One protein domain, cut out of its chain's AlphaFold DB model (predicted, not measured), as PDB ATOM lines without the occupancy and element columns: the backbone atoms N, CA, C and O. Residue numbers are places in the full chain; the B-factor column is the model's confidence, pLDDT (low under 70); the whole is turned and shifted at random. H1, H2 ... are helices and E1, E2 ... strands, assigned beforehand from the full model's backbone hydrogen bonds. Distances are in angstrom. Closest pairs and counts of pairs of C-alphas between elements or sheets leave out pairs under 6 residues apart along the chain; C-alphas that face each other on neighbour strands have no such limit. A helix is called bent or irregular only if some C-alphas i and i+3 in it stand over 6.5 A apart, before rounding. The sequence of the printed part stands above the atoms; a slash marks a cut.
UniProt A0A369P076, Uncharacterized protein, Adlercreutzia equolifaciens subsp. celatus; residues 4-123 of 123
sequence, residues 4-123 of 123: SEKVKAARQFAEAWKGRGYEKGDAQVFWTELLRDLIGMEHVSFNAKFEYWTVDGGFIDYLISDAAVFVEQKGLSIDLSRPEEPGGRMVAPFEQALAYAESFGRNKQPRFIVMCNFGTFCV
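AT A GLANCE: This is residues 4 to 123 of the 123 residues of an uncharacterized protein of Adlercreutzia equolifaciens subsp. celatus (UniProt A0A369P076). A strongly twisted sheet of four strands makes the middle of this domain, with the helix H2 packed on one face and the helix H4 on the other, three layers in all. H1 folds back beside the far part of H2 as a helical hairpin, away from the sheet, and a long loop, residues 74 to 92, leads from E3 to H4. The printed part has 120 residues, with four named helices and four named strands in the order H1 H2 H3 E1 E2 E3 H4 E4. The sheet is mixed, in the order E1, E2, E3, E4, and the class is mixed, helices and strands. The whole is compact, with a radius of gyration of the C-alphas of 14.5 A and spans of 41 by 32 by 22 A.

IN THESE COORDINATES: H1, residues 4 to 16, begins at C-alpha 4 (-35.228, 168.729, 202.710) and is 18.5 A long. H2, residues 23 to 39, is 21.1 A long and irregular: C-alphas 25 and 28 are 7.3 A apart. H3 holds residues 44 to 47. E1, residues 48 to 53, is 13.2 A long; E2, residues 59 to 64, 13.8 A; and E3, residues 69 to 73, 12.6 A. H4, residues 93 to 103, is 16.0 A long. E4, residues 112 to 116, ends at C-alpha 116 (-11.019, 170.655, 198.695).

HOW THE PARTS SIT: E1, E2 and E3 form a meander, each strand the antiparallel neighbour of the one before; N 49 and O 63 are 2.9 A apart, N 71 and O 62 2.8 A. E3 and E4 are parallel, with N 114 and O 70 at 2.8 A. E3, H4 and E4 form a strand-helix-strand unit, two parallel neighbour strands with a helix between, with a right-handed crossover. H4 lies over E3 at a height over the sheet of 8.3 A, slantwise to the strands at 40 degrees on the local plane; the closest C-alphas of H4 and E3 are those of Ala 97 and Glu 72, 6.0 A. On the opposite face H2, at a height of 9.3 A, lies over E2 and runs along the strands. H1 touches residues 34 to 38 of H2 at a shallow tilt of 13 degrees, opposite ways; their closest C-alphas are those of Ala 10 and Leu 38, 6.3 A. H3 only grazes the sheet. In H1 and H4 every O i to N i+4 pair is within hydrogen-bond range, in H2 10 of 13; H3 is too short for one.

THE WHOLE: The C-alphas of Ser 4 and Gly 88, the two farthest apart, are 46.6 A apart. The printed part has no cut, and the link from E3 to H4 is long. Mean pLDDT of the printed part is 89.3, and residue 87 is under 70.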
ATOM      1  N   SER A   4     -34.943 169.205 204.068       91.75
ATOM      2  CA  SER A   4     -35.228 168.729 202.710       91.75
ATOM      3  C   SER A   4     -34.792 169.737 201.646       91.75
ATOM      4  O   SER A   4     -34.201 169.347 200.639       91.75
ATOM      5  N   GLU A   5     -35.007 171.033 201.886       90.31
ATOM      6  CA  GLU A   5     -34.524 172.107 201.012       90.31
ATOM      7  C   GLU A   5     -32.995 172.137 200.942       90.31
ATOM      8  O   GLU A   5     -32.448 172.240 199.846       90.31
ATOM      9  N   LYS A   6     -32.297 171.967 202.077       88.94
ATOM     10  CA  LYS A   6     -30.823 171.899 202.110       88.94
ATOM     11  C   LYS A   6     -30.284 170.720 201.308       88.94
ATOM     12  O   LYS A   6     -29.370 170.887 200.508       88.94
ATOM     13  N   VAL A   7     -30.878 169.536 201.468       92.69
ATOM     14  CA  VAL A   7     -30.480 168.340 200.708       92.69
ATOM     15  C   VAL A   7     -30.719 168.532 199.211       92.69
ATOM     16  O   VAL A   7     -29.886 168.131 198.399       92.69
ATOM     17  N   LYS A   8     -31.840 169.153 198.828       94.94
ATOM     18  CA  LYS A   8     -32.135 169.453 197.423       94.94
ATOM     19  C   LYS A   8     -31.118 170.434 196.835       94.94
ATOM     20  O   LYS A   8     -30.578 170.149 195.769       94.94
ATOM     21  N   ALA A   9     -30.832 171.531 197.534       94.31
ATOM     22  CA  ALA A   9     -29.852 172.524 197.103       94.31
ATOM     23  C   ALA A   9     -28.452 171.905 196.958       94.31
ATOM     24  O   ALA A   9     -27.815 172.069 195.923       94.31
ATOM     25  N   ALA A  10     -28.018 171.095 197.931       94.88
ATOM     26  CA  ALA A  10     -26.723 170.416 197.880       94.88
ATOM     27  C   ALA A  10     -26.606 169.459 196.680       94.88
ATOM     28  O   ALA A  10     -25.571 169.420 196.020       94.88
ATOM     29  N   ARG A  11     -27.676 168.721 196.347       96.38
ATOM     30  CA  ARG A  11     -27.708 167.859 195.149       96.38
ATOM     31  C   ARG A  11     -27.603 168.664 193.856       96.38
ATOM     32  O   ARG A  11     -26.897 168.249 192.946       96.38
ATOM     33  N   GLN A  12     -28.307 169.790 193.772       96.62
ATOM     34  CA  GLN A  12     -28.265 170.664 192.599       96.62
ATOM     35  C   GLN A  12     -26.883 171.292 192.418       96.62
ATOM     36  O   GLN A  12     -26.362 171.290 191.308       96.62
ATOM     37  N   PHE A  13     -26.275 171.758 193.509       96.88
ATOM     38  CA  PHE A  13     -24.910 172.273 193.512       96.88
ATOM     39  C   PHE A  13     -23.907 171.214 193.042       96.88
ATOM     40  O   PHE A  13     -23.125 171.474 192.132       96.88
ATOM     41  N   ALA A  14     -23.975 170.000 193.600       96.00
ATOM     42  CA  ALA A  14     -23.082 168.908 193.218       96.00
ATOM     43  C   ALA A  14     -23.206 168.535 191.730       96.00
ATOM     44  O   ALA A  14     -22.196 168.275 191.083       96.00
ATOM     45  N   GLU A  15     -24.420 168.533 191.167       97.19
ATOM     46  CA  GLU A  15     -24.610 168.265 189.735       97.19
ATOM     47  C   GLU A  15     -24.093 169.418 188.860       97.19
ATOM     48  O   GLU A  15     -23.456 169.164 187.843       97.19
ATOM     49  N   ALA A  16     -24.299 170.676 189.267       96.38
ATOM     50  CA  ALA A  16     -23.806 171.846 188.534       96.38
ATOM     51  C   ALA A  16     -22.268 171.912 188.473       96.38
ATOM     52  O   ALA A  16     -21.702 172.394 187.492       96.38
ATOM     53  N   TRP A  17     -21.600 171.410 189.512       97.06
ATOM     54  CA  TRP A  17     -20.141 171.395 189.633       97.06
ATOM     55  C   TRP A  17     -19.487 170.089 189.171       97.06
ATOM     56  O   TRP A  17     -18.264 169.950 189.186       97.06
ATOM     57  N   LYS A  18     -20.282 169.128 188.704       96.25
ATOM     58  CA  LYS A  18     -19.791 167.831 188.250       96.25
ATOM     59  C   LYS A  18     -18.853 167.979 187.055       96.25
ATOM     60  O   LYS A  18     -19.228 168.499 186.008       96.25
ATOM     61  N   GLY A  19     -17.630 167.470 187.201       95.94
ATOM     62  CA  GLY A  19     -16.615 167.524 186.143       95.94
ATOM     63  C   GLY A  19     -15.997 168.911 185.925       95.94
ATOM     64  O   GLY A  19     -15.225 169.073 184.983       95.94
ATOM     65  N   ARG A  20     -16.308 169.894 186.780       95.62
ATOM     66  CA  ARG A  20     -15.740 171.247 186.762       95.62
ATOM     67  C   ARG A  20     -14.843 171.455 187.983       95.62
ATOM     68  O   ARG A  20     -15.167 170.993 189.072       95.62
ATOM     69  N   GLY A  21     -13.734 172.167 187.812       96.31
ATOM     70  CA  GLY A  21     -12.840 172.485 188.923       96.31
ATOM     71  C   GLY A  21     -11.447 172.899 188.478       96.31
ATOM     72  O   GLY A  21     -10.457 172.252 188.828       96.31
ATOM     73  N   TYR A  22     -11.374 173.963 187.678       95.75
ATOM     74  CA  TYR A  22     -10.112 174.625 187.377       95.75
ATOM     75  C   TYR A  22      -9.720 175.536 188.544       95.75
ATOM     76  O   TYR A  22     -10.280 176.615 188.703       95.75
ATOM     77  N   GLU A  23      -8.739 175.108 189.336       91.12
ATOM     78  CA  GLU A  23      -8.302 175.749 190.588       91.12
ATOM     79  C   GLU A  23      -8.269 177.285 190.526       91.12
ATOM     80  O   GLU A  23      -8.999 177.947 191.254       91.12
ATOM     81  N   LYS A  24      -7.526 177.865 189.577       88.88
ATOM     82  CA  LYS A  24      -7.326 179.322 189.506       88.88
ATOM     83  C   LYS A  24      -8.528 180.114 188.984       88.88
ATOM     84  O   LYS A  24      -8.610 181.312 189.219       88.88
ATOM     85  N   GLY A  25      -9.413 179.489 188.207       93.31
ATOM     86  CA  GLY A  25     -10.525 180.189 187.547       93.31
ATOM     87  C   GLY A  25     -11.882 179.945 188.192       93.31
ATOM     88  O   GLY A  25     -12.759 180.803 188.136       93.31
ATOM     89  N   ASP A  26     -12.061 178.780 188.806       96.75
ATOM     90  CA  ASP A  26     -13.352 178.326 189.303       96.75
ATOM     91  C   ASP A  26     -13.486 178.430 190.823       96.75
ATOM     92  O   ASP A  26     -14.608 178.545 191.317       96.75
ATOM     93  N   ALA A  27     -12.381 178.393 191.574       95.38
ATOM     94  CA  ALA A  27     -12.440 178.253 193.026       95.38
ATOM     95  C   ALA A  27     -13.235 179.385 193.693       95.38
ATOM     96  O   ALA A  27     -14.096 179.134 194.537       95.38
ATOM     97  N   GLN A  28     -13.004 180.642 193.293       94.38
ATOM     98  CA  GLN A  28     -13.692 181.782 193.905       94.38
ATOM     99  C   GLN A  28     -15.206 181.712 193.684       94.38
ATOM    100  O   GLN A  28     -15.974 182.006 194.602       94.38
ATOM    101  N   VAL A  29     -15.632 181.279 192.495       95.69
ATOM    102  CA  VAL A  29     -17.048 181.085 192.167       95.69
ATOM    103  C   VAL A  29     -17.623 179.924 192.976       95.69
ATOM    104  O   VAL A  29     -18.649 180.102 193.627       95.69
ATOM    105  N   PHE A  30     -16.927 178.783 193.015       96.94
ATOM    106  CA  PHE A  30     -17.328 177.589 193.766       96.94
ATOM    107  C   PHE A  30     -17.615 177.896 195.231       96.94
ATOM    108  O   PHE A  30     -18.709 177.626 195.725       96.94
ATOM    109  N   TRP A  31     -16.654 178.504 195.923       95.38
ATOM    110  CA  TRP A  31     -16.793 178.812 197.342       95.38
ATOM    111  C   TRP A  31     -17.818 179.907 197.604       95.38
ATOM    112  O   TRP A  31     -18.537 179.836 198.599       95.38
ATOM    113  N   THR A  32     -17.945 180.891 196.710       95.00
ATOM    114  CA  THR A  32     -18.983 181.919 196.848       95.00
ATOM    115  C   THR A  32     -20.379 181.310 196.756       95.00
ATOM    116  O   THR A  32     -21.222 181.593 197.607       95.00
ATOM    117  N   GLU A  33     -20.621 180.456 195.761       95.62
ATOM    118  CA  GLU A  33     -21.893 179.750 195.594       95.62
ATOM    119  C   GLU A  33     -22.159 178.791 196.757       95.62
ATOM    120  O   GLU A  33     -23.238 178.829 197.339       95.62
ATOM    121  N   LEU A  34     -21.173 177.990 197.168       95.69
ATOM    122  CA  LEU A  34     -21.320 177.055 198.285       95.69
ATOM    123  C   LEU A  34     -21.693 177.781 199.583       95.69
ATOM    124  O   LEU A  34     -22.664 177.413 200.254       95.69
ATOM    125  N   LEU A  35     -20.933 178.820 199.943       94.44
ATOM    126  CA  LEU A  35     -21.140 179.553 201.189       94.44
ATOM    127  C   LEU A  35     -22.467 180.317 201.170       94.44
ATOM    128  O   LEU A  35     -23.191 180.302 202.163       94.44
ATOM    129  N   ARG A  36     -22.829 180.940 200.045       93.62
ATOM    130  CA  ARG A  36     -24.093 181.675 199.921       93.62
ATOM    131  C   ARG A  36     -25.300 180.739 199.868       93.62
ATOM    132  O   ARG A  36     -26.235 180.913 200.642       93.62
ATOM    133  N   ASP A  37     -25.285 179.754 198.976       92.25
ATOM    134  CA  ASP A  37     -26.490 179.019 198.574       92.25
ATOM    135  C   ASP A  37     -26.736 177.758 199.409       92.25
ATOM    136  O   ASP A  37     -27.889 177.361 199.592       92.25
ATOM    137  N   LEU A  38     -25.682 177.124 199.939       92.69
ATOM    138  CA  LEU A  38     -25.819 175.923 200.775       92.69
ATOM    139  C   LEU A  38     -25.696 176.231 202.265       92.69
ATOM    140  O   LEU A  38     -26.476 175.713 203.070       92.69
ATOM    141  N   ILE A  39     -24.713 177.056 202.633       91.31
ATOM    142  CA  ILE A  39     -24.469 177.422 204.033       91.31
ATOM    143  C   ILE A  39     -25.374 178.581 204.468       91.31
ATOM    144  O   ILE A  39     -25.767 178.633 205.634       91.31
ATOM    145  N   GLY A  40     -25.783 179.453 203.541       91.44
ATOM    146  CA  GLY A  40     -26.618 180.617 203.847       91.44
ATOM    147  C   GLY A  40     -25.827 181.782 204.439       91.44
ATOM    148  O   GLY A  40     -26.374 182.555 205.218       91.44
ATOM    149  N   MET A  41     -24.534 181.882 204.125       92.00
ATOM    150  CA  MET A  41     -23.672 182.956 204.606       92.00
ATOM    151  C   MET A  41     -24.034 184.280 203.931       92.00
ATOM    152  O   MET A  41     -23.906 184.438 202.714       92.00
ATOM    153  N   GLU A  42     -24.430 185.261 204.735       91.19
ATOM    154  CA  GLU A  42     -24.590 186.639 204.282       91.19
ATOM    155  C   GLU A  42     -23.222 187.309 204.098       91.19
ATOM    156  O   GLU A  42     -22.258 186.999 204.799       91.19
ATOM    157  N   HIS A  43     -23.125 188.238 203.141       90.06
ATOM    158  CA  HIS A  43     -21.911 189.018 202.874       90.06
ATOM    159  C   HIS A  43     -20.627 188.168 202.758       90.06
ATOM    160  O   HIS A  43     -19.628 188.441 203.424       90.06
ATOM    161  N   VAL A  44     -20.632 187.148 201.889       91.38
ATOM    162  CA  VAL A  44     -19.508 186.199 201.720       91.38
ATOM    163  C   VAL A  44     -18.151 186.896 201.558       91.38
ATOM    164  O   VAL A  44     -17.193 186.501 202.204       91.38
ATOM    165  N   SER A  45     -18.051 187.977 200.779       85.94
ATOM    166  CA  SER A  45     -16.790 188.723 200.591       85.94
ATOM    167  C   SER A  45     -16.251 189.395 201.865       85.94
ATOM    168  O   SER A  45     -15.055 189.688 201.986       85.94
ATOM    169  N   PHE A  46     -17.124 189.666 202.835       86.56
ATOM    170  CA  PHE A  46     -16.727 190.181 204.137       86.56
ATOM    171  C   PHE A  46     -16.220 189.051 205.040       86.56
ATOM    172  O   PHE A  46     -15.154 189.203 205.640       86.56
ATOM    173  N   ASN A  47     -16.937 187.923 205.064       88.94
ATOM    174  CA  ASN A  47     -16.732 186.807 205.995       88.94
ATOM    175  C   ASN A  47     -15.718 185.747 205.525       88.94
ATOM    176  O   ASN A  47     -15.146 185.030 206.350       88.94
ATOM    177  N   ALA A  48     -15.467 185.674 204.219       91.00
ATOM    178  CA  ALA A  48     -14.464 184.825 203.595       91.00
ATOM    179  C   ALA A  48     -13.448 185.685 202.829       91.00
ATOM    180  O   ALA A  48     -13.818 186.573 202.054       91.00
ATOM    181  N   LYS A  49     -12.157 185.440 203.062       90.56
ATOM    182  CA  LYS A  49     -11.050 186.074 202.334       90.56
ATOM    183  C   LYS A  49     -10.416 185.057 201.404       90.56
ATOM    184  O   LYS A  49     -10.101 183.956 201.835       90.56
ATOM    185  N   PHE A  50     -10.263 185.459 200.154       89.44
ATOM    186  CA  PHE A  50      -9.686 184.672 199.074       89.44
ATOM    187  C   PHE A  50      -8.221 185.075 198.933       89.44
ATOM    188  O   PHE A  50      -7.933 186.268 199.066       89.44
ATOM    189  N   GLU A  51      -7.336 184.112 198.682       88.00
ATOM    190  CA  GLU A  51      -5.894 184.348 198.505       88.00
ATOM    191  C   GLU A  51      -5.321 185.237 199.626       88.00
ATOM    192  O   GLU A  51      -4.731 186.300 199.408       88.00
ATOM    193  N   TYR A  52      -5.575 184.841 200.875       85.62
ATOM    194  CA  TYR A  52      -5.147 185.602 202.039       85.62
ATOM    195  C   TYR A  52      -3.626 185.524 202.189       85.62
ATOM    196  O   TYR A  52      -3.077 184.472 202.512       85.62
ATOM    197  N   TRP A  53      -2.957 186.656 201.981       80.62
ATOM    198  CA  TRP A  53      -1.506 186.774 202.072       80.62
ATOM    199  C   TRP A  53      -0.997 186.542 203.493       80.62
ATOM    200  O   TRP A  53      -1.463 187.159 204.455       80.62
ATOM    201  N   THR A  54       0.016 185.689 203.608       73.81
ATOM    202  CA  THR A  54       0.757 185.474 204.848       73.81
ATOM    203  C   THR A  54       1.972 186.395 204.905       73.81
ATOM    204  O   THR A  54       2.482 186.867 203.887       73.81
ATOM    205  N   VAL A  55       2.450 186.669 206.120       73.88
ATOM    206  CA  VAL A  55       3.627 187.528 206.342       73.88
ATOM    207  C   VAL A  55       4.903 186.970 205.706       73.88
ATOM    208  O   VAL A  55       5.788 187.741 205.351       73.88
ATOM    209  N   ASP A  56       4.958 185.654 205.503       71.94
ATOM    210  CA  ASP A  56       6.111 184.938 204.951       71.94
ATOM    211  C   ASP A  56       6.077 184.838 203.412       71.94
ATOM    212  O   ASP A  56       6.907 184.158 202.812       71.94
ATOM    213  N   GLY A  57       5.130 185.520 202.754       71.62
ATOM    214  CA  GLY A  57       5.033 185.583 201.291       71.62
ATOM    215  C   GLY A  57       4.270 184.427 200.635       71.62
ATOM    216  O   GLY A  57       4.313 184.301 199.413       71.62
ATOM    217  N   GLY A  58       3.575 183.600 201.423       76.31
ATOM    218  CA  GLY A  58       2.615 182.610 200.928       76.31
ATOM    219  C   GLY A  58       1.183 183.150 200.900       76.31
ATOM    220  O   GLY A  58       0.921 184.292 201.287       76.31
ATOM    221  N   PHE A  59       0.240 182.315 200.473       81.81
ATOM    222  CA  PHE A  59      -1.186 182.631 200.498       81.81
ATOM    223  C   PHE A  59      -2.001 181.419 200.956       81.81
ATOM    224  O   PHE A  59      -1.614 180.281 200.714       81.81
ATOM    225  N   ILE A  60      -3.120 181.688 201.631       85.38
ATOM    226  CA  ILE A  60      -4.170 180.705 201.924       85.38
ATOM    227  C   ILE A  60      -5.281 180.910 200.903       85.38
ATOM    228  O   ILE A  60      -5.755 182.041 200.756       85.38
ATOM    229  N   ASP A  61      -5.745 179.845 200.254       90.38
ATOM    230  CA  ASP A  61      -6.773 179.967 199.218       90.38
ATOM    231  C   ASP A  61      -8.068 180.563 199.776       90.38
ATOM    232  O   ASP A  61      -8.594 181.525 199.208       90.38
ATOM    233  N   TYR A  62      -8.551 180.046 200.919       91.06
ATOM    234  CA  TYR A  62      -9.698 180.626 201.623       91.06
ATOM    235  C   TYR A  62      -9.524 180.665 203.132       91.06
ATOM    236  O   TYR A  62      -9.239 179.665 203.789       91.06
ATOM    237  N   LEU A  63      -9.835 181.825 203.698       90.56
ATOM    238  CA  LEU A  63      -9.965 182.051 205.127       90.56
ATOM    239  C   LEU A  63     -11.415 182.408 205.458       90.56
ATOM    240  O   LEU A  63     -11.862 183.516 205.157       90.56
ATOM    241  N   ILE A  64     -12.136 181.509 206.128       90.88
ATOM    242  CA  ILE A  64     -13.487 181.770 206.645       90.88
ATOM    243  C   ILE A  64     -13.351 182.175 208.111       90.88
ATOM    244  O   ILE A  64     -13.241 181.335 209.009       90.88
ATOM    245  N   SER A  65     -13.311 183.486 208.345       80.88
ATOM    246  CA  SER A  65     -12.829 184.055 209.610       80.88
ATOM    247  C   SER A  65     -13.736 183.728 210.796       80.88
ATOM    248  O   SER A  65     -13.244 183.309 211.839       80.88
ATOM    249  N   ASP A  66     -15.054 183.860 210.629       78.38
ATOM    250  CA  ASP A  66     -16.029 183.637 211.710       78.38
ATOM    251  C   ASP A  66     -16.071 182.171 212.178       78.38
ATOM    252  O   ASP A  66     -16.282 181.867 213.350       78.38
ATOM    253  N   ALA A  67     -15.781 181.241 211.264       82.88
ATOM    254  CA  ALA A  67     -15.750 179.812 211.552       82.88
ATOM    255  C   ALA A  67     -14.361 179.305 211.989       82.88
ATOM    256  O   ALA A  67     -14.232 178.136 212.356       82.88
ATOM    257  N   ALA A  68     -13.327 180.155 211.941       87.44
ATOM    258  CA  ALA A  68     -11.927 179.764 212.099       87.44
ATOM    259  C   ALA A  68     -11.553 178.565 211.199       87.44
ATOM    260  O   ALA A  68     -10.954 177.593 211.662       87.44
ATOM    261  N   VAL A  69     -11.946 178.623 209.923       92.00
ATOM    262  CA  VAL A  69     -11.669 177.576 208.927       92.00
ATOM    263  C   VAL A  69     -10.678 178.094 207.898       92.00
ATOM    264  O   VAL A  69     -10.885 179.168 207.324       92.00
ATOM    265  N   PHE A  70      -9.627 177.317 207.650       92.69
ATOM    266  CA  PHE A  70      -8.742 177.502 206.502       92.69
ATOM    267  C   PHE A  70      -9.085 176.471 205.442       92.69
ATOM    268  O   PHE A  70      -9.380 175.323 205.774       92.69
ATOM    269  N   VAL A  71      -9.028 176.878 204.182       93.50
ATOM    270  CA  VAL A  71      -9.188 175.979 203.048       93.50
ATOM    271  C   VAL A  71      -7.924 175.985 202.212       93.50
ATOM    272  O   VAL A  71      -7.463 177.052 201.810       93.50
ATOM    273  N   GLU A  72      -7.446 174.786 201.910       93.62
ATOM    274  CA  GLU A  72      -6.503 174.515 200.829       93.62
ATOM    275  C   GLU A  72      -7.287 173.958 199.636       93.62
ATOM    276  O   GLU A  72      -7.946 172.915 199.731       93.62
ATOM    277  N   GLN A  73      -7.262 174.670 198.516       95.25
ATOM    278  CA  GLN A  73      -8.002 174.328 197.312       95.25
ATOM    279  C   GLN A  73      -7.058 173.761 196.255       95.25
ATOM    280  O   GLN A  73      -6.059 174.367 195.903       95.25
ATOM    281  N   LYS A  74      -7.436 172.628 195.665       94.81
ATOM    282  CA  LYS A  74      -6.741 172.008 194.534       94.81
ATOM    283  C   LYS A  74      -7.657 171.858 193.321       94.81
ATOM    284  O   LYS A  74      -8.884 171.940 193.423       94.81
ATOM    285  N   GLY A  75      -7.080 171.630 192.147       95.75
ATOM    286  CA  GLY A  75      -7.832 171.272 190.941       95.75
ATOM    287  C   GLY A  75      -8.557 169.925 191.060       95.75
ATOM    288  O   GLY A  75      -8.117 169.032 191.779       95.75
ATOM    289  N   LEU A  76      -9.647 169.741 190.306       96.69
ATOM    290  CA  LEU A  76     -10.513 168.550 190.400       96.69
ATOM    291  C   LEU A  76      -9.796 167.208 190.223       96.69
ATOM    292  O   LEU A  76     -10.175 166.211 190.832       96.69
ATOM    293  N   SER A  77      -8.765 167.170 189.385       94.44
ATOM    294  CA  SER A  77      -8.003 165.951 189.114       94.44
ATOM    295  C   SER A  77      -7.006 165.582 190.215       94.44
ATOM    296  O   SER A  77      -6.383 164.526 190.117       94.44
ATOM    297  N   ILE A  78      -6.802 166.447 191.211       92.75
ATOM    298  CA  ILE A  78      -5.802 166.241 192.258       92.75
ATOM    299  C   ILE A  78      -6.341 165.301 193.334       92.75
ATOM    300  O   ILE A  78      -7.433 165.493 193.869       92.75
ATOM    301  N   ASP A  79      -5.549 164.283 193.664       91.62
ATOM    302  CA  ASP A  79      -5.806 163.373 194.776       91.62
ATOM    303  C   ASP A  79      -5.309 164.013 196.078       91.62
ATOM    304  O   ASP A  79      -4.105 164.081 196.323       91.62
ATOM    305  N   LEU A  80      -6.243 164.457 196.924       91.75
ATOM    306  CA  LEU A  80      -5.944 165.141 198.188       91.75
ATOM    307  C   LEU A  80      -5.160 164.275 199.191       91.75
ATOM    308  O   LEU A  80      -4.597 164.807 200.145       91.75
ATOM    309  N   SER A  81      -5.123 162.950 198.999       87.19
ATOM    310  CA  SER A  81      -4.383 162.025 199.865       87.19
ATOM    311  C   SER A  81      -2.919 161.847 199.464       87.19
ATOM    312  O   SER A  81      -2.142 161.252 200.215       87.19
ATOM    313  N   ARG A  82      -2.527 162.334 198.281       88.75
ATOM    314  CA  ARG A  82      -1.179 162.147 197.749       88.75
ATOM    315  C   ARG A  82      -0.336 163.408 197.907       88.75
ATOM    316  O   ARG A  82      -0.842 164.509 197.709       88.75
ATOM    317  N   PRO A  83       0.963 163.257 198.209       86.25
ATOM    318  CA  PRO A  83       1.912 164.352 198.111       86.25
ATOM    319  C   PRO A  83       1.969 164.927 196.700       86.25
ATOM    320  O   PRO A  83       1.986 164.183 195.718       86.25
ATOM    321  N   GLU A  84       2.071 166.246 196.620       83.69
ATOM    322  CA  GLU A  84       2.337 166.984 195.388       83.69
ATOM    323  C   GLU A  84       3.726 167.609 195.460       83.69
ATOM    324  O   GLU A  84       4.293 167.701 196.545       83.69
ATOM    325  N   GLU A  85       4.268 168.086 194.338       81.94
ATOM    326  CA  GLU A  85       5.579 168.749 194.298       81.94
ATOM    327  C   GLU A  85       5.496 170.284 194.118       81.94
ATOM    328  O   GLU A  85       5.981 170.812 193.111       81.94
ATOM    329  N   PRO A  86       4.902 171.060 195.050       70.31
ATOM    330  CA  PRO A  86       4.998 172.510 194.974       70.31
ATOM    331  C   PRO A  86       6.452 172.950 195.164       70.31
ATOM    332  O   PRO A  86       7.064 172.713 196.206       70.31
ATOM    333  N   GLY A  87       7.020 173.606 194.152       68.69
ATOM    334  CA  GLY A  87       8.340 174.233 194.260       68.69
ATOM    335  C   GLY A  87       9.513 173.259 194.436       68.69
ATOM    336  O   GLY A  87      10.540 173.659 194.980       68.69
ATOM    337  N   GLY A  88       9.385 172.005 193.982       75.94
ATOM    338  CA  GLY A  88      10.485 171.026 193.969       75.94
ATOM    339  C   GLY A  88      10.596 170.139 195.216       75.94
ATOM    340  O   GLY A  88      11.614 169.475 195.413       75.94
ATOM    341  N   ARG A  89       9.585 170.146 196.097       78.88
ATOM    342  CA  ARG A  89       9.508 169.251 197.261       78.88
ATOM    343  C   ARG A  89       8.161 168.543 197.303       78.88
ATOM    344  O   ARG A  89       7.131 169.199 197.230       78.88
ATOM    345  N   MET A  90       8.185 167.229 197.529       85.19
ATOM    346  CA  MET A  90       6.976 166.445 197.788       85.19
ATOM    347  C   MET A  90       6.385 166.800 199.159       85.19
ATOM    348  O   MET A  90       7.031 166.567 200.183       85.19
ATOM    349  N   VAL A  91       5.175 167.356 199.178       83.69
ATOM    350  CA  VAL A  91       4.437 167.736 200.391       83.69
ATOM    351  C   VAL A  91       2.956 167.419 200.192       83.69
ATOM    352  O   VAL A  91       2.379 167.779 199.163       83.69
ATOM    353  N   ALA A  92       2.325 166.754 201.162       85.44
ATOM    354  CA  ALA A  92       0.884 166.510 201.114       85.44
ATOM    355  C   ALA A  92       0.092 167.823 201.239       85.44
ATOM    356  O   ALA A  92       0.510 168.706 201.990       85.44
ATOM    357  N   PRO A  93      -1.069 167.970 200.570       85.94
ATOM    358  CA  PRO A  93      -1.899 169.170 200.695       85.94
ATOM    359  C   PRO A  93      -2.221 169.538 202.153       85.94
ATOM    360  O   PRO A  93      -2.172 170.707 202.526       85.94
ATOM    361  N   PHE A  94      -2.442 168.541 203.017       87.69
ATOM    362  CA  PHE A  94      -2.688 168.779 204.442       87.69
ATOM    363  C   PHE A  94      -1.477 169.395 205.143       87.69
ATOM    364  O   PHE A  94      -1.627 170.306 205.948       87.69
ATOM    365  N   GLU A  95      -0.273 168.914 204.835       87.50
ATOM    366  CA  GLU A  95       0.963 169.433 205.424       87.50
ATOM    367  C   GLU A  95       1.237 170.871 204.968       87.50
ATOM    368  O   GLU A  95       1.725 171.671 205.764       87.50
ATOM    369  N   GLN A  96       0.877 171.223 203.724       82.94
ATOM    370  CA  GLN A  96       0.941 172.607 203.230       82.94
ATOM    371  C   GLN A  96       0.021 173.509 204.064       82.94
ATOM    372  O   GLN A  96       0.467 174.505 204.635       82.94
ATOM    373  N   ALA A  97      -1.241 173.109 204.213       86.06
ATOM    374  CA  ALA A  97      -2.235 173.860 204.970       86.06
ATOM    375  C   ALA A  97      -1.898 173.959 206.470       86.06
ATOM    376  O   ALA A  97      -2.075 175.015 207.084       86.06
ATOM    377  N   LEU A  98      -1.379 172.878 207.062       88.50
ATOM    378  CA  LEU A  98      -0.955 172.835 208.460       88.50
ATOM    379  C   LEU A  98       0.233 173.764 208.712       88.50
ATOM    380  O   LEU A  98       0.201 174.526 209.674       88.50
ATOM    381  N   ALA A  99       1.240 173.758 207.833       85.75
ATOM    382  CA  ALA A  99       2.389 174.650 207.956       85.75
ATOM    383  C   ALA A  99       1.963 176.127 207.960       85.75
ATOM    384  O   ALA A  99       2.473 176.918 208.756       85.75
ATOM    385  N   TYR A 100       0.982 176.494 207.126       81.12
ATOM    386  CA  TYR A 100       0.398 177.832 207.172       81.12
ATOM    387  C   TYR A 100      -0.375 178.081 208.459       81.12
ATOM    388  O   TYR A 100      -0.176 179.116 209.078       81.12
ATOM    389  N   ALA A 101      -1.231 177.158 208.898       85.38
ATOM    390  CA  ALA A 101      -1.974 177.307 210.147       85.38
ATOM    391  C   ALA A 101      -1.047 177.540 211.354       85.38
ATOM    392  O   ALA A 101      -1.317 178.412 212.181       85.38
ATOM    393  N   GLU A 102       0.065 176.808 211.430       86.88
ATOM    394  CA  GLU A 102       1.042 176.910 212.514       86.88
ATOM    395  C   GLU A 102       1.839 178.223 212.503       86.88
ATOM    396  O   GLU A 102       2.302 178.647 213.566       86.88
ATOM    397  N   SER A 103       1.947 178.912 211.360       83.00
ATOM    398  CA  SER A 103       2.633 180.211 211.280       83.00
ATOM    399  C   SER A 103       1.822 181.368 211.884       83.00
ATOM    400  O   SER A 103       2.387 182.400 212.261       83.00
ATOM    401  N   PHE A 104       0.504 181.209 212.064       80.06
ATOM    402  CA  PHE A 104      -0.318 182.207 212.751       80.06
ATOM    403  C   PHE A 104      -0.084 182.173 214.264       80.06
ATOM    404  O   PHE A 104       0.019 181.118 214.893       80.06
ATOM    405  N   GLY A 105      -0.096 183.352 214.894       82.94
ATOM    406  CA  GLY A 105      -0.134 183.442 216.355       82.94
ATOM    407  C   GLY A 105      -1.355 182.700 216.912       82.94
ATOM    408  O   GLY A 105      -2.428 182.777 216.323       82.94
ATOM    409  N   ARG A 106      -1.211 182.023 218.061       81.56
ATOM    410  CA  ARG A 106      -2.212 181.077 218.616       81.56
ATOM    411  C   ARG A 106      -3.670 181.546 218.560       81.56
ATOM    412  O   ARG A 106      -4.549 180.762 218.237       81.56
ATOM    413  N   ASN A 107      -3.935 182.825 218.827       80.81
ATOM    414  CA  ASN A 107      -5.297 183.382 218.835       80.81
ATOM    415  C   ASN A 107      -5.923 183.540 217.435       80.81
ATOM    416  O   ASN A 107      -7.094 183.888 217.330       80.81
ATOM    417  N   LYS A 108      -5.134 183.354 216.373       79.25
ATOM    418  CA  LYS A 108      -5.525 183.468 214.962       79.25
ATOM    419  C   LYS A 108      -5.405 182.140 214.209       79.25
ATOM    420  O   LYS A 108      -5.682 182.113 213.015       79.25
ATOM    421  N   GLN A 109      -4.971 181.072 214.879       86.06
ATOM    422  CA  GLN A 109      -4.888 179.752 214.263       86.06
ATOM    423  C   GLN A 109      -6.298 179.239 213.943       86.06
ATOM    424  O   GLN A 109      -7.225 179.463 214.733       86.06
ATOM    425  N   PRO A 110      -6.484 178.560 212.801       89.00
ATOM    426  CA  PRO A 110      -7.760 177.947 212.486       89.00
ATOM    427  C   PRO A 110      -8.072 176.824 213.472       89.00
ATOM    428  O   PRO A 110      -7.186 176.158 214.003       89.00
ATOM    429  N   ARG A 111      -9.362 176.580 213.681       91.00
ATOM    430  CA  ARG A 111      -9.859 175.398 214.394       91.00
ATOM    431  C   ARG A 111      -9.996 174.198 213.466       91.00
ATOM    432  O   ARG A 111      -9.899 173.072 213.938       91.00
ATOM    433  N   PHE A 112     -10.230 174.450 212.179       93.06
ATOM    434  CA  PHE A 112     -10.372 173.418 211.161       93.06
ATOM    435  C   PHE A 112      -9.584 173.793 209.912       93.06
ATOM    436  O   PHE A 112      -9.606 174.944 209.470       93.06
ATOM    437  N   ILE A 113      -8.932 172.795 209.332       93.31
ATOM    438  CA  ILE A 113      -8.316 172.873 208.014       93.31
ATOM    439  C   ILE A 113      -9.173 172.012 207.099       93.31
ATOM    440  O   ILE A 113      -9.471 170.874 207.433       93.31
ATOM    441  N   VAL A 114      -9.583 172.557 205.964       94.62
ATOM    442  CA  VAL A 114     -10.372 171.846 204.964       94.62
ATOM    443  C   VAL A 114      -9.565 171.781 203.681       94.62
ATOM    444  O   VAL A 114      -9.170 172.803 203.139       94.62
ATOM    445  N   MET A 115      -9.346 170.589 203.156       95.06
ATOM    446  CA  MET A 115      -8.829 170.425 201.801       95.06
ATOM    447  C   MET A 115      -9.991 170.168 200.859       95.06
ATOM    448  O   MET A 115     -10.892 169.389 201.182       95.06
ATOM    449  N   CYS A 116      -9.968 170.797 199.691       96.00
ATOM    450  CA  CYS A 116     -11.019 170.655 198.695       96.00
ATOM    451  C   CYS A 116     -10.426 170.544 197.295       96.00
ATOM    452  O   CYS A 116      -9.521 171.287 196.939       96.00
ATOM    453  N   ASN A 117     -10.984 169.659 196.477       96.56
ATOM    454  CA  ASN A 117     -10.690 169.578 195.045       96.56
ATOM    455  C   ASN A 117     -11.961 169.726 194.196       96.56
ATOM    456  O   ASN A 117     -12.088 169.086 193.164       96.56
ATOM    457  N   PHE A 118     -12.955 170.506 194.633       97.62
ATOM    458  CA  PHE A 118     -14.298 170.623 194.024       97.62
ATOM    459  C   PHE A 118     -15.180 169.364 194.126       97.62
ATOM    460  O   PHE A 118     -16.398 169.484 194.248       97.62
ATOM    461  N   GLY A 119     -14.598 168.161 194.089       95.81
ATOM    462  CA  GLY A 119     -15.327 166.892 194.163       95.81
ATOM    463  C   GLY A 119     -15.397 166.288 195.566       95.81
ATOM    464  O   GLY A 119     -16.364 165.605 195.902       95.81
ATOM    465  N   THR A 120     -14.379 166.530 196.388       95.06
ATOM    466  CA  THR A 120     -14.244 165.973 197.736       95.06
ATOM    467  C   THR A 120     -13.777 167.032 198.722       95.06
ATOM    468  O   THR A 120     -13.077 167.973 198.351       95.06
ATOM    469  N   PHE A 121     -14.179 166.846 199.980       94.12
ATOM    470  CA  PHE A 121     -13.755 167.646 201.123       94.12
ATOM    471  C   PHE A 121     -13.098 166.720 202.145       94.12
ATOM    472  O   PHE A 121     -13.675 165.687 202.498       94.12
ATOM    473  N   CYS A 122     -11.927 167.099 202.642       93.06
ATOM    474  CA  CYS A 122     -11.251 166.445 203.761       93.06
ATOM    475  C   CYS A 122     -11.074 167.466 204.887       93.06
ATOM    476  O   CYS A 122     -10.713 168.603 204.601       93.06
ATOM    477  N   VAL A 123     -11.346 167.070 206.130       88.38
ATOM    478  CA  VAL A 123     -11.297 167.931 207.328       88.38
ATOM    479  C   VAL A 123     -10.438 167.273 208.394       88.38
ATOM    480  O   VAL A 123     -10.553 166.031 208.508       88.38
TER     481      VAL A 123